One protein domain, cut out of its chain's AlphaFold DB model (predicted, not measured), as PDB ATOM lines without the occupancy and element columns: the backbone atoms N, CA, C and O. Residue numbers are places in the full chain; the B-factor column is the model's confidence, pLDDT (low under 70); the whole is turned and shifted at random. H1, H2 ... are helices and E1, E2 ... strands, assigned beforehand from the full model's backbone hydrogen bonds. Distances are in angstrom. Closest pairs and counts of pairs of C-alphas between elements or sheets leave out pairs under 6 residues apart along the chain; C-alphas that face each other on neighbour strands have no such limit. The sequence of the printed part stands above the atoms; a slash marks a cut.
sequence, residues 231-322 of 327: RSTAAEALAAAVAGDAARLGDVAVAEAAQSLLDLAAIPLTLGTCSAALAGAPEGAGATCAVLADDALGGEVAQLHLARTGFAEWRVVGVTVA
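Overview. This is residues 231 to 322 of the 327 residues of an uncharacterized protein of Actinomycetales bacterium (UniProt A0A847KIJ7). What would one see first in this model? A strongly twisted sheet of four antiparallel strands curls round one helix, H1, which packs in its hollow, while H3 covers E3 and E4 and packs on residues 237 to 242 of H1, and H2 packs on H1 and H3 beside the edge strand E4. What is it made of, and in which order? The printed part has 92 residues with three named helices, H1 H2 H3, followed by four named strands, E1 E2 E3 E4, which stand in the sheet in that same order; the class is mixed, helices and strands. How large is it? It is compact, with a radius of gyration of the C-alphas of 12.2 A, and spans 37 by 27 by 18 A.

Along the chain. Which residues make the strands? E3, residues 300 to 310, is the longest strand by residues and measures 28.5 A from first to last C-alpha. E1 is residues 269 to 274, E2 is residues 286 to 293 and measures 23.2 A, and E4 is residues 313 to 321 and measures 24.1 A. Which residues make the helices? H1, residues 231 to 243, measures 18.1 A; H2 is residues 246 to 252, and H3, residues 255 to 264, measures 14.4 A. Where can a reader take hold? H1 begins with C-alpha 231 at (6.553, 25.838, 12.774), E3 begins with C-alpha 300 at (-5.502, 35.487, 8.356), and E4 ends with C-alpha 321 at (0.351, 41.306, 5.425).

Arrangement. How is the sheet joined? It is a meander, each strand the antiparallel neighbour of the one before, with E1 and E4 as edge strands; E1 and E2, E2 and E3, and E3 and E4 are hairpins. N 272 and O 290 are 2.8 A apart between E1 and E2, N 289 and O 304 are 2.8 A apart between E2 and E3, and N 305 and O 318 are 2.8 A apart between E3 and E4, each within hydrogen-bond range. Edge to edge, the strands' lines turn by 67 degrees and the way across the sheet turns by 83 degrees, while E1 and E4 stay apart. What is on the sheet? H1 and H3 on one face of it make two layers; the closest C-alphas of H1 and E1 are those of Ala 235 and Leu 271, 6.3 A apart. H3 is over E3 and E4 at a height over the sheet of 8.7 A and runs along the strands, at 25 degrees to E3 on the local plane; the closest C-alphas of H3 and E4 are those of Ala 257 and Gly 318, 4.8 A apart. H2 is on the sheet with residues 249 to 252, over none of its strands, and its closest C-alpha pair with E4 is Val 252 and Arg 315, 5.1 A. How do the helices meet? H1 and H2 are a helical hairpin and touch at a shallow tilt of 7 degrees, opposite ways, with C-alphas 237 and 249 closest at 5.5 A. H1 touches H3 with residues 237 to 242 alone, at a steep tilt of 62 degrees, the closest C-alphas being those of Ala 241 and Leu 262, 5.0 A apart. H2 and H3 touch at a steep tilt of 59 degrees, the closest C-alphas being those of Leu 249 and Ala 258, 5.9 A apart. Do the helix backbones close? In H1 and H3 every O i to N i+4 pair is within hydrogen-bond range, and in H2 2 of 3 are.

Size, cuts and confidence. How far does it reach? The two C-alphas farthest apart are those of Pro 282 and Ala 296, 38.5 A. Is any residue missing, and which link is long? The printed part, residues 231 to 322, has no cut, and the one long link is E1 to E2, with 11 residues between them. How sure is the model? The mean pLDDT of the printed part is 90.1, and residues 276 to 282 are under 70.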
ATOM      1  N   ARG A 231       7.631  25.374  11.898       90.06
ATOM      2  CA  ARG A 231       6.553  25.838  12.774       90.06
ATOM      3  C   ARG A 231       7.106  26.298  14.114       90.06
ATOM      4  O   ARG A 231       6.647  27.317  14.625       90.06
ATOM      5  N   SER A 232       8.081  25.577  14.665       89.44
ATOM      6  CA  SER A 232       8.750  25.955  15.915       89.44
ATOM      7  C   SER A 232       9.376  27.355  15.832       89.44
ATOM      8  O   SER A 232       9.104  28.204  16.679       89.44
ATOM      9  N   THR A 233      10.109  27.641  14.752       93.00
ATOM     10  CA  THR A 233      10.735  28.948  14.500       93.00
ATOM     11  C   THR A 233       9.694  30.036  14.245       93.00
ATOM     12  O   THR A 233       9.803  31.136  14.779       93.00
ATOM     13  N   ALA A 234       8.648  29.737  13.469       95.00
ATOM     14  CA  ALA A 234       7.557  30.675  13.219       95.00
ATOM     15  C   ALA A 234       6.814  31.056  14.513       95.00
ATOM     16  O   ALA A 234       6.506  32.228  14.732       95.00
ATOM     17  N   ALA A 235       6.545  30.075  15.379       95.00
ATOM     18  CA  ALA A 235       5.904  30.292  16.673       95.00
ATOM     19  C   ALA A 235       6.782  31.141  17.596       95.00
ATOM     20  O   ALA A 235       6.279  32.042  18.265       95.00
ATOM     21  N   GLU A 236       8.087  30.879  17.603       95.88
ATOM     22  CA  GLU A 236       9.041  31.634  18.400       95.88
ATOM     23  C   GLU A 236       9.162  33.091  17.937       95.88
ATOM     24  O   GLU A 236       9.068  34.005  18.756       95.88
ATOM     25  N   ALA A 237       9.280  33.319  16.625       97.25
ATOM     26  CA  ALA A 237       9.308  34.658  16.047       97.25
ATOM     27  C   ALA A 237       8.025  35.438  16.376       97.25
ATOM     28  O   ALA A 237       8.083  36.601  16.777       97.25
ATOM     29  N   LEU A 238       6.858  34.791  16.271       97.31
ATOM     30  CA  LEU A 238       5.583  35.418  16.611       97.31
ATOM     31  C   LEU A 238       5.494  35.758  18.106       97.31
ATOM     32  O   LEU A 238       5.065  36.853  18.461       97.31
ATOM     33  N   ALA A 239       5.929  34.852  18.986       96.75
ATOM     34  CA  ALA A 239       5.941  35.083  20.428       96.75
ATOM     35  C   ALA A 239       6.891  36.226  20.824       96.75
ATOM     36  O   ALA A 239       6.509  37.085  21.620       96.75
ATOM     37  N   ALA A 240       8.094  36.273  20.243       97.44
ATOM     38  CA  ALA A 240       9.053  37.355  20.456       97.44
ATOM     39  C   ALA A 240       8.487  38.707  19.994       97.44
ATOM     40  O   ALA A 240       8.592  39.697  20.717       97.44
ATOM     41  N   ALA A 241       7.811  38.740  18.841       97.12
ATOM     42  CA  ALA A 241       7.155  39.944  18.338       97.12
ATOM     43  C   ALA A 241       6.037  40.436  19.273       97.12
ATOM     44  O   ALA A 241       6.024  41.609  19.639       97.12
ATOM     45  N   VAL A 242       5.153  39.540  19.733       95.88
ATOM     46  CA  VAL A 242       4.080  39.856  20.702       95.88
ATOM     47  C   VAL A 242       4.641  40.356  22.038       95.88
ATOM     48  O   VAL A 242       4.045  41.221  22.675       95.88
ATOM     49  N   ALA A 243       5.801  39.850  22.460       96.38
ATOM     50  CA  ALA A 243       6.488  40.311  23.664       96.38
ATOM     51  C   ALA A 243       7.262  41.633  23.475       96.38
ATOM     52  O   ALA A 243       7.738  42.198  24.460       96.38
ATOM     53  N   GLY A 244       7.412  42.124  22.239       96.81
ATOM     54  CA  GLY A 244       8.290  43.251  21.916       96.81
ATOM     55  C   GLY A 244       9.785  42.941  22.089       96.81
ATOM     56  O   GLY A 244      10.589  43.863  22.238       96.81
ATOM     57  N   ASP A 245      10.175  41.664  22.091       97.69
ATOM     58  CA  ASP A 245      11.560  41.218  22.262       97.69
ATOM     59  C   ASP A 245      12.315  41.256  20.924       97.69
ATOM     60  O   ASP A 245      12.467  40.257  20.215       97.69
ATOM     61  N   ALA A 246      12.788  42.450  20.565       96.94
ATOM     62  CA  ALA A 246      13.530  42.673  19.327       96.94
ATOM     63  C   ALA A 246      14.852  41.887  19.260       96.94
ATOM     64  O   ALA A 246      15.294  41.538  18.165       96.94
ATOM     65  N   ALA A 247      15.483  41.604  20.407       96.81
ATOM     66  CA  ALA A 247      16.727  40.844  20.448       96.81
ATOM     67  C   ALA A 247      16.465  39.391  20.054       96.81
ATOM     68  O   ALA A 247      17.087  38.895  19.114       96.81
ATOM     69  N   ARG A 248      15.478  38.747  20.692       96.75
ATOM     70  CA  ARG A 248      15.113  37.371  20.353       96.75
ATOM     71  C   ARG A 248      14.607  37.249  18.921       96.75
ATOM     72  O   ARG A 248      14.945  36.300  18.223       96.75
ATOM     73  N   LEU A 249      13.838  38.230  18.456       96.75
ATOM     74  CA  LEU A 249      13.354  38.245  17.081       96.75
ATOM     75  C   LEU A 249      14.499  38.352  16.059       96.75
ATOM     76  O   LEU A 249      14.427  37.738  14.998       96.75
ATOM     77  N   GLY A 250      15.574  39.075  16.389       96.50
ATOM     78  CA  GLY A 250      16.784  39.159  15.567       96.50
ATOM     79  C   GLY A 250      17.527  37.826  15.400       96.50
ATOM     80  O   GLY A 250      18.172  37.625  14.368       96.50
ATOM     81  N   ASP A 251      17.397  36.901  16.360       95.94
ATOM     82  CA  ASP A 251      17.981  35.556  16.268       95.94
ATOM     83  C   ASP A 251      17.267  34.705  15.202       95.94
ATOM     84  O   ASP A 251      17.909  33.964  14.456       95.94
ATOM     85  N   VAL A 252      15.939  34.831  15.100       96.69
ATOM     86  CA  VAL A 252      15.089  33.939  14.285       96.69
ATOM     87  C   VAL A 252      14.526  34.570  13.014       96.69
ATOM     88  O   VAL A 252      13.994  33.865  12.158       96.69
ATOM     89  N   ALA A 253      14.658  35.882  12.836       97.69
ATOM     90  CA  ALA A 253      14.187  36.603  11.660       97.69
ATOM     91  C   ALA A 253      15.296  37.466  11.045       97.69
ATOM     92  O   ALA A 253      16.266  37.849  11.701       97.69
ATOM     93  N   VAL A 254      15.180  37.768   9.753       97.75
ATOM     94  CA  VAL A 254      15.969  38.841   9.130       97.75
ATOM     95  C   VAL A 254      15.408  40.202   9.555       97.75
ATOM     96  O   VAL A 254      14.224  40.311   9.861       97.75
ATOM     97  N   ALA A 255      16.237  41.250   9.553       97.31
ATOM     98  CA  ALA A 255      15.878  42.557  10.118       97.31
ATOM     99  C   ALA A 255      14.565  43.148   9.561       97.31
ATOM    100  O   ALA A 255      13.749  43.663  10.322       97.31
ATOM    101  N   GLU A 256      14.328  43.032   8.251       97.50
ATOM    102  CA  GLU A 256      13.099  43.518   7.606       97.50
ATOM    103  C   GLU A 256      11.848  42.743   8.058       97.50
ATOM    104  O   GLU A 256      10.808  43.334   8.361       97.50
ATOM    105  N   ALA A 257      11.957  41.417   8.166       97.25
ATOM    106  CA  ALA A 257      10.876  40.567   8.649       97.25
ATOM    107  C   ALA A 257      10.605  40.791  10.145       97.25
ATOM    108  O   ALA A 257       9.448  40.826  10.559       97.25
ATOM    109  N   ALA A 258      11.659  40.995  10.940       97.69
ATOM    110  CA  ALA A 258      11.559  41.316  12.359       97.69
ATOM    111  C   ALA A 258      10.774  42.615  12.585       97.69
ATOM    112  O   ALA A 258       9.827  42.635  13.369       97.69
ATOM    113  N   GLN A 259      11.113  43.682  11.853       96.81
ATOM    114  CA  GLN A 259      10.382  44.946  11.952       96.81
ATOM    115  C   GLN A 259       8.913  44.779  11.547       96.81
ATOM    116  O   GLN A 259       8.023  45.207  12.276       96.81
ATOM    117  N   SER A 260       8.655  44.084  10.435       96.19
ATOM    118  CA  SER A 260       7.290  43.823   9.961       96.19
ATOM    119  C   SER A 260       6.445  43.054  10.988       96.19
ATOM    120  O   SER A 260       5.252  43.314  11.140       96.19
ATOM    121  N   LEU A 261       7.055  42.111  11.712       96.50
ATOM    122  CA  LEU A 261       6.408  41.358  12.787       96.50
ATOM    123  C   LEU A 261       6.106  42.226  14.017       96.50
ATOM    124  O   LEU A 261       5.022  42.103  14.585       96.50
ATOM    125  N   LEU A 262       7.029  43.106  14.416       96.12
ATOM    126  CA  LEU A 262       6.815  44.047  15.524       96.12
ATOM    127  C   LEU A 262       5.668  45.018  15.224       96.12
ATOM    128  O   LEU A 262       4.844  45.276  16.098       96.12
ATOM    129  N   ASP A 263       5.576  45.500  13.984       94.38
ATOM    130  CA  ASP A 263       4.492  46.387  13.556       94.38
ATOM    131  C   ASP A 263       3.128  45.663  13.577       94.38
ATOM    132  O   ASP A 263       2.108  46.250  13.945       94.38
ATOM    133  N   LEU A 264       3.106  44.367  13.235       93.06
ATOM    134  CA  LEU A 264       1.899  43.533  13.254       93.06
ATOM    135  C   LEU A 264       1.440  43.175  14.680       93.06
ATOM    136  O   LEU A 264       0.242  43.030  14.924       93.06
ATOM    137  N   ALA A 265       2.371  43.053  15.628       90.94
ATOM    138  CA  ALA A 265       2.126  42.622  17.007       90.94
ATOM    139  C   ALA A 265       1.318  43.618  17.869       90.94
ATOM    140  O   ALA A 265       1.084  43.374  19.053       90.94
ATOM    141  N   ALA A 266       0.836  44.721  17.285       88.81
ATOM    142  CA  ALA A 266      -0.090  45.651  17.929       88.81
ATOM    143  C   ALA A 266      -1.471  45.035  18.245       88.81
ATOM    144  O   ALA A 266      -2.244  45.614  19.014       88.81
ATOM    145  N   ILE A 267      -1.790  43.877  17.660       86.06
ATOM    146  CA  ILE A 267      -2.990  43.086  17.953       86.06
ATOM    147  C   ILE A 267      -2.608  41.701  18.498       86.06
ATOM    148  O   ILE A 267      -1.503  41.226  18.248       86.06
ATOM    149  N   PRO A 268      -3.507  41.016  19.221       89.81
ATOM    150  CA  PRO A 268      -3.335  39.606  19.561       89.81
ATOM    151  C   PRO A 268      -3.212  38.724  18.305       89.81
ATOM    152  O   PRO A 268      -4.079  38.768  17.429       89.81
ATOM    153  N   LEU A 269      -2.148  37.920  18.220       94.25
ATOM    154  CA  LEU A 269      -1.841  37.060  17.071       94.25
ATOM    155  C   LEU A 269      -1.678  35.597  17.497       94.25
ATOM    156  O   LEU A 269      -1.132  35.305  18.561       94.25
ATOM    157  N   THR A 270      -2.069  34.673  16.622       94.88
ATOM    158  CA  THR A 270      -1.792  33.236  16.757       94.88
ATOM    159  C   THR A 270      -1.230  32.656  15.464       94.88
ATOM    160  O   THR A 270      -1.459  33.170  14.369       94.88
ATOM    161  N   LEU A 271      -0.468  31.567  15.582       94.62
ATOM    162  CA  LEU A 271       0.089  30.879  14.423       94.62
ATOM    163  C   LEU A 271      -0.941  29.905  13.835       94.62
ATOM    164  O   LEU A 271      -1.356  28.942  14.486       94.62
ATOM    165  N   GLY A 272      -1.302  30.134  12.577       91.75
ATOM    166  CA  GLY A 272      -2.162  29.269  11.783       91.75
ATOM    167  C   GLY A 272      -1.430  28.039  11.243       91.75
ATOM    168  O   GLY A 272      -0.526  27.473  11.868       91.75
ATOM    169  N   THR A 273      -1.850  27.572  10.071       89.06
ATOM    170  CA  THR A 273      -1.214  26.437   9.391       89.06
ATOM    171  C   THR A 273       0.070  26.861   8.691       89.06
ATOM    172  O   THR A 273       0.110  27.928   8.084       89.06
ATOM    173  N   CYS A 274       1.076  25.989   8.707       87.62
ATOM    174  CA  CYS A 274       2.246  26.110   7.845       87.62
ATOM    175  C   CYS A 274       2.065  25.242   6.594       87.62
ATOM    176  O   CYS A 274       1.416  24.190   6.647       87.62
ATOM    177  N   SER A 275       2.593  25.697   5.457       81.44
ATOM    178  CA  SER A 275       2.756  24.876   4.264       81.44
ATOM    179  C   SER A 275       3.580  23.657   4.652       81.44
ATOM    180  O   SER A 275       4.623  23.819   5.274       81.44
ATOM    181  N   ALA A 276       3.086  22.474   4.294       62.97
ATOM    182  CA  ALA A 276       3.678  21.178   4.604       62.97
ATOM    183  C   ALA A 276       5.218  21.197   4.650       62.97
ATOM    184  O   ALA A 276       5.873  21.515   3.655       62.97
ATOM    185  N   ALA A 277       5.736  20.836   5.824       56.16
ATOM    186  CA  ALA A 277       7.114  20.961   6.254       56.16
ATOM    187  C   ALA A 277       8.133  20.432   5.233       56.16
ATOM    188  O   ALA A 277       8.100  19.262   4.834       56.16
ATOM    189  N   LEU A 278       9.049  21.308   4.823       59.84
ATOM    190  CA  LEU A 278      10.172  21.003   3.937       59.84
ATOM    191  C   LEU A 278      11.454  20.679   4.725       59.84
ATOM    192  O   LEU A 278      12.547  20.871   4.197       59.84
ATOM    193  N   ALA A 279      11.397  20.206   5.975       51.94
ATOM    194  CA  ALA A 279      12.648  19.837   6.642       51.94
ATOM    195  C   ALA A 279      13.361  18.703   5.871       51.94
ATOM    196  O   ALA A 279      12.744  17.888   5.184       51.94
ATOM    197  N   GLY A 280      14.687  18.710   5.839       51.88
ATOM    198  CA  GLY A 280      15.449  17.872   4.906       51.88
ATOM    199  C   GLY A 280      15.348  18.232   3.412       51.88
ATOM    200  O   GLY A 280      15.943  17.532   2.597       51.88
ATOM    201  N   ALA A 281      14.626  19.285   3.008       65.44
ATOM    202  CA  ALA A 281      14.791  19.887   1.680       65.44
ATOM    203  C   ALA A 281      16.125  20.654   1.625       65.44
ATOM    204  O   ALA A 281      16.597  21.094   2.671       65.44
ATOM    205  N   PRO A 282      16.764  20.820   0.456       68.81
ATOM    206  CA  PRO A 282      18.050  21.516   0.374       68.81
ATOM    207  C   PRO A 282      17.992  22.916   1.004       68.81
ATOM    208  O   PRO A 282      16.922  23.519   1.112       68.81
ATOM    209  N   GLU A 283      19.146  23.429   1.431       75.06
ATOM    210  CA  GLU A 283      19.271  24.811   1.908       75.06
ATOM    211  C   GLU A 283      18.612  25.793   0.928       75.06
ATOM    212  O   GLU A 283      18.676  25.625  -0.293       75.06
ATOM    213  N   GLY A 284      17.932  26.803   1.472       71.56
ATOM    214  CA  GLY A 284      17.124  27.738   0.689       71.56
ATOM    215  C   GLY A 284      15.705  27.254   0.372       71.56
ATOM    216  O   GLY A 284      14.926  28.021  -0.195       71.56
ATOM    217  N   ALA A 285      15.324  26.031   0.760       81.06
ATOM    218  CA  ALA A 285      13.926  25.614   0.738       81.06
ATOM    219  C   ALA A 285      13.065  26.538   1.615       81.06
ATOM    220  O   ALA A 285      13.440  26.875   2.742       81.06
ATOM    221  N   GLY A 286      11.918  26.951   1.073       86.62
ATOM    222  CA  GLY A 286      11.025  27.916   1.702       86.62
ATOM    223  C   GLY A 286       9.769  27.276   2.283       86.62
ATOM    224  O   GLY A 286       9.212  26.356   1.691       86.62
ATOM    225  N   ALA A 287       9.290  27.794   3.405       89.69
ATOM    226  CA  ALA A 287       7.991  27.443   3.966       89.69
ATOM    227  C   ALA A 287       7.177  28.707   4.253       89.69
ATOM    228  O   ALA A 287       7.737  29.788   4.432       89.69
ATOM    229  N   THR A 288       5.857  28.578   4.312       92.25
ATOM    230  CA  THR A 288       4.958  29.691   4.618       92.25
ATOM    231  C   THR A 288       4.050  29.323   5.777       92.25
ATOM    232  O   THR A 288       3.378  28.299   5.717       92.25
ATOM    233  N   CYS A 289       3.973  30.155   6.812       93.25
ATOM    234  CA  CYS A 289       3.043  29.979   7.925       93.25
ATOM    235  C   CYS A 289       2.024  31.115   7.974       93.25
ATOM    236  O   CYS A 289       2.400  32.283   7.978       93.25
ATOM    237  N   ALA A 290       0.737  30.781   8.051       94.69
ATOM    238  CA  ALA A 290      -0.311  31.772   8.274       94.69
ATOM    239  C   ALA A 290      -0.223  32.343   9.698       94.69
ATOM    240  O   ALA A 290       0.032  31.613  10.658       94.69
ATOM    241  N   VAL A 291      -0.489  33.636   9.837       96.00
ATOM    242  CA  VAL A 291      -0.693  34.337  11.106       96.00
ATOM    243  C   VAL A 291      -2.142  34.780  11.150       96.00
ATOM    244  O   VAL A 291      -2.630  35.420  10.219       96.00
ATOM    245  N   LEU A 292      -2.829  34.432  12.228       95.12
ATOM    246  CA  LEU A 292      -4.243  34.712  12.427       95.12
ATOM    247  C   LEU A 292      -4.402  35.762  13.527       95.12
ATOM    248  O   LEU A 292      -3.658  35.742  14.511       95.12
ATOM    249  N   ALA A 293      -5.383  36.649  13.390       93.00
ATOM    250  CA  ALA A 293      -5.830  37.458  14.519       93.00
ATOM    251  C   ALA A 293      -6.442  36.544  15.594       93.00
ATOM    252  O   ALA A 293      -7.226  35.651  15.275       93.00
ATOM    253  N   ASP A 294      -6.119  36.781  16.866       88.31
ATOM    254  CA  ASP A 294      -6.764  36.108  18.005       88.31
ATOM    255  C   ASP A 294      -8.094  36.798  18.356       88.31
ATOM    256  O   ASP A 294      -8.332  37.269  19.469       88.31
ATOM    257  N   ASP A 295      -8.954  36.940  17.348       84.88
ATOM    258  CA  ASP A 295     -10.320  37.418  17.493       84.88
ATOM    259  C   ASP A 295     -11.323  36.305  17.155       84.88
ATOM    260  O   ASP A 295     -10.976  35.212  16.707       84.88
ATOM    261  N   ALA A 296     -12.611  36.563  17.390       72.88
ATOM    262  CA  ALA A 296     -13.656  35.570  17.140       72.88
ATOM    263  C   ALA A 296     -13.792  35.173  15.655       72.88
ATOM    264  O   ALA A 296     -14.475  34.190  15.359       72.88
ATOM    265  N   LEU A 297     -13.204  35.943  14.733       75.81
ATOM    266  CA  LEU A 297     -13.262  35.699  13.296       75.81
ATOM    267  C   LEU A 297     -12.050  34.902  12.802       75.81
ATOM    268  O   LEU A 297     -12.169  34.240  11.771       75.81
ATOM    269  N   GLY A 298     -10.927  34.917  13.531       79.44
ATOM    270  CA  GLY A 298      -9.740  34.108  13.242       79.44
ATOM    271  C   GLY A 298      -9.153  34.379  11.857       79.44
ATOM    272  O   GLY A 298      -8.624  33.468  11.220       79.44
ATOM    273  N   GLY A 299      -9.325  35.604  11.351       90.50
ATOM    274  CA  GLY A 299      -8.905  35.977  10.006       90.50
ATOM    275  C   GLY A 299      -7.388  35.909   9.858       90.50
ATOM    276  O   GLY A 299      -6.654  36.330  10.752       90.50
ATOM    277  N   GLU A 300      -6.914  35.397   8.723       92.75
ATOM    278  CA  GLU A 300      -5.502  35.487   8.356       92.75
ATOM    279  C   GLU A 300      -5.126  36.957   8.146       92.75
ATOM    280  O   GLU A 300      -5.716  37.645   7.315       92.75
ATOM    281  N   VAL A 301      -4.160  37.437   8.929       94.75
ATOM    282  CA  VAL A 301      -3.681  38.828   8.898       94.75
ATOM    283  C   VAL A 301      -2.312  38.954   8.251       94.75
ATOM    284  O   VAL A 301      -1.968  40.024   7.755       94.75
ATOM    285  N   ALA A 302      -1.527  37.878   8.233       96.62
ATOM    286  CA  ALA A 302      -0.246  37.844   7.551       96.62
ATOM    287  C   ALA A 302       0.191  36.416   7.216       96.62
ATOM    288  O   ALA A 302      -0.342  35.435   7.731       96.62
ATOM    289  N   GLN A 303       1.223  36.324   6.389       96.50
ATOM    290  CA  GLN A 303       1.979  35.117   6.100       96.50
ATOM    291  C   GLN A 303       3.445  35.343   6.459       96.50
ATOM    292  O   GLN A 303       4.037  36.342   6.054       96.50
ATOM    293  N   LEU A 304       4.028  34.409   7.204       96.81
ATOM    294  CA  LEU A 304       5.461  34.346   7.472       96.81
ATOM    295  C   LEU A 304       6.109  33.485   6.405       96.81
ATOM    296  O   LEU A 304       5.707  32.339   6.233       96.81
ATOM    297  N   HIS A 305       7.123  34.013   5.735       95.12
ATOM    298  CA  HIS A 305       7.962  33.258   4.813       95.12
ATOM    299  C   HIS A 305       9.237  32.870   5.539       95.12
ATOM    300  O   HIS A 305       9.958  33.733   6.040       95.12
ATOM    301  N   LEU A 306       9.502  31.574   5.611       94.06
ATOM    302  CA  LEU A 306      10.666  30.999   6.261       94.06
ATOM    303  C   LEU A 306      11.592  30.389   5.220       94.06
ATOM    304  O   LEU A 306      11.124  29.848   4.224       94.06
ATOM    305  N   ALA A 307      12.893  30.441   5.475       91.94
ATOM    306  CA  ALA A 307      13.895  29.725   4.701       91.94
ATOM    307  C   ALA A 307      14.706  28.813   5.617       91.94
ATOM    308  O   ALA A 307      15.070  29.204   6.732       91.94
ATOM    309  N   ARG A 308      15.014  27.615   5.125       88.31
ATOM    310  CA  ARG A 308      15.959  26.709   5.775       88.31
ATOM    311  C   ARG A 308      17.380  27.218   5.547       88.31
ATOM    312  O   ARG A 308      17.809  27.342   4.398       88.31
ATOM    313  N   THR A 309      18.101  27.496   6.628       90.50
ATOM    314  CA  THR A 309      19.496  27.979   6.591       90.50
ATOM    315  C   THR A 309      20.509  26.912   6.982       90.50
ATOM    316  O   THR A 309      21.702  27.119   6.799       90.50
ATOM    317  N   GLY A 310      20.032  25.776   7.489       89.75
ATOM    318  CA  GLY A 310      20.845  24.646   7.907       89.75
ATOM    319  C   GLY A 310      19.968  23.498   8.408       89.75
ATOM    320  O   GLY A 310      18.740  23.518   8.300       89.75
ATOM    321  N   PHE A 311      20.594  22.465   8.965       89.38
ATOM    322  CA  PHE A 311      19.855  21.362   9.576       89.38
ATOM    323  C   PHE A 311      19.226  21.793  10.893       89.38
ATOM    324  O   PHE A 311      19.938  22.269  11.768       89.38
ATOM    325  N   ALA A 312      17.921  21.567  11.034       89.12
ATOM    326  CA  ALA A 312      17.121  22.049  12.153       89.12
ATOM    327  C   ALA A 312      17.202  23.578  12.341       89.12
ATOM    328  O   ALA A 312      16.880  24.088  13.409       89.12
ATOM    329  N   GLU A 313      17.602  24.319  11.302       91.25
ATOM    330  CA  GLU A 313      17.761  25.771  11.345       91.25
ATOM    331  C   GLU A 313      16.866  26.435  10.300       91.25
ATOM    332  O   GLU A 313      17.012  26.238   9.088       91.25
ATOM    333  N   TRP A 314      15.948  27.261  10.795       92.44
ATOM    334  CA  TRP A 314      15.018  28.048   9.999       92.44
ATOM    335  C   TRP A 314      15.121  29.513  10.388       92.44
ATOM    336  O   TRP A 314      15.410  29.852  11.535       92.44
ATOM    337  N   ARG A 315      14.839  30.394   9.430       95.44
ATOM    338  CA  ARG A 315      14.710  31.829   9.684       95.44
ATOM    339  C   ARG A 315      13.502  32.397   8.976       95.44
ATOM    340  O   ARG A 315      13.237  32.038   7.831       95.44
ATOM    341  N   VAL A 316      12.813  33.334   9.619       96.81
ATOM    342  CA  VAL A 316      11.790  34.154   8.963       96.81
ATOM    343  C   VAL A 316      12.497  35.156   8.053       96.81
ATOM    344  O   VAL A 316      13.204  36.050   8.517       96.81
ATOM    345  N   VAL A 317      12.328  34.988   6.745       97.19
ATOM    346  CA  VAL A 317      12.958  35.813   5.704       97.19
ATOM    347  C   VAL A 317      12.021  36.871   5.131       97.19
ATOM    348  O   VAL A 317      12.486  37.789   4.465       97.19
ATOM    349  N   GLY A 318      10.717  36.781   5.400       97.25
ATOM    350  CA  GLY A 318       9.751  37.782   4.960       97.25
ATOM    351  C   GLY A 318       8.408  37.679   5.670       97.25
ATOM    352  O   GLY A 318       8.071  36.646   6.248       97.25
ATOM    353  N   VAL A 319       7.633  38.759   5.597       97.69
ATOM    354  CA  VAL A 319       6.259  38.840   6.105       97.69
ATOM    355  C   VAL A 319       5.390  39.463   5.019       97.69
ATOM    356  O   VAL A 319       5.741  40.498   4.459       97.69
ATOM    357  N   THR A 320       4.253  38.851   4.704       97.25
ATOM    358  CA  THR A 320       3.256  39.426   3.792       97.25
ATOM    359  C   THR A 320       1.968  39.665   4.554       97.25
ATOM    360  O   THR A 320       1.310  38.712   4.951       97.25
ATOM    361  N   VAL A 321       1.609  40.931   4.764       95.25
ATOM    362  CA  VAL A 321       0.351  41.306   5.425       95.25
ATOM    363  C   VAL A 321      -0.811  41.052   4.464       95.25
ATOM    364  O   VAL A 321      -0.754  41.438   3.294       95.25
ATOM    365  N   ALA A 322      -1.860  40.388   4.945       90.56
ATOM    366  CA  ALA A 322      -3.070  40.159   4.172       90.56
ATOM    367  C   ALA A 322      -3.748  41.503   3.863       90.56
ATOM    368  O   ALA A 322      -3.827  42.390   4.718       90.56
TER     369      ALA A 322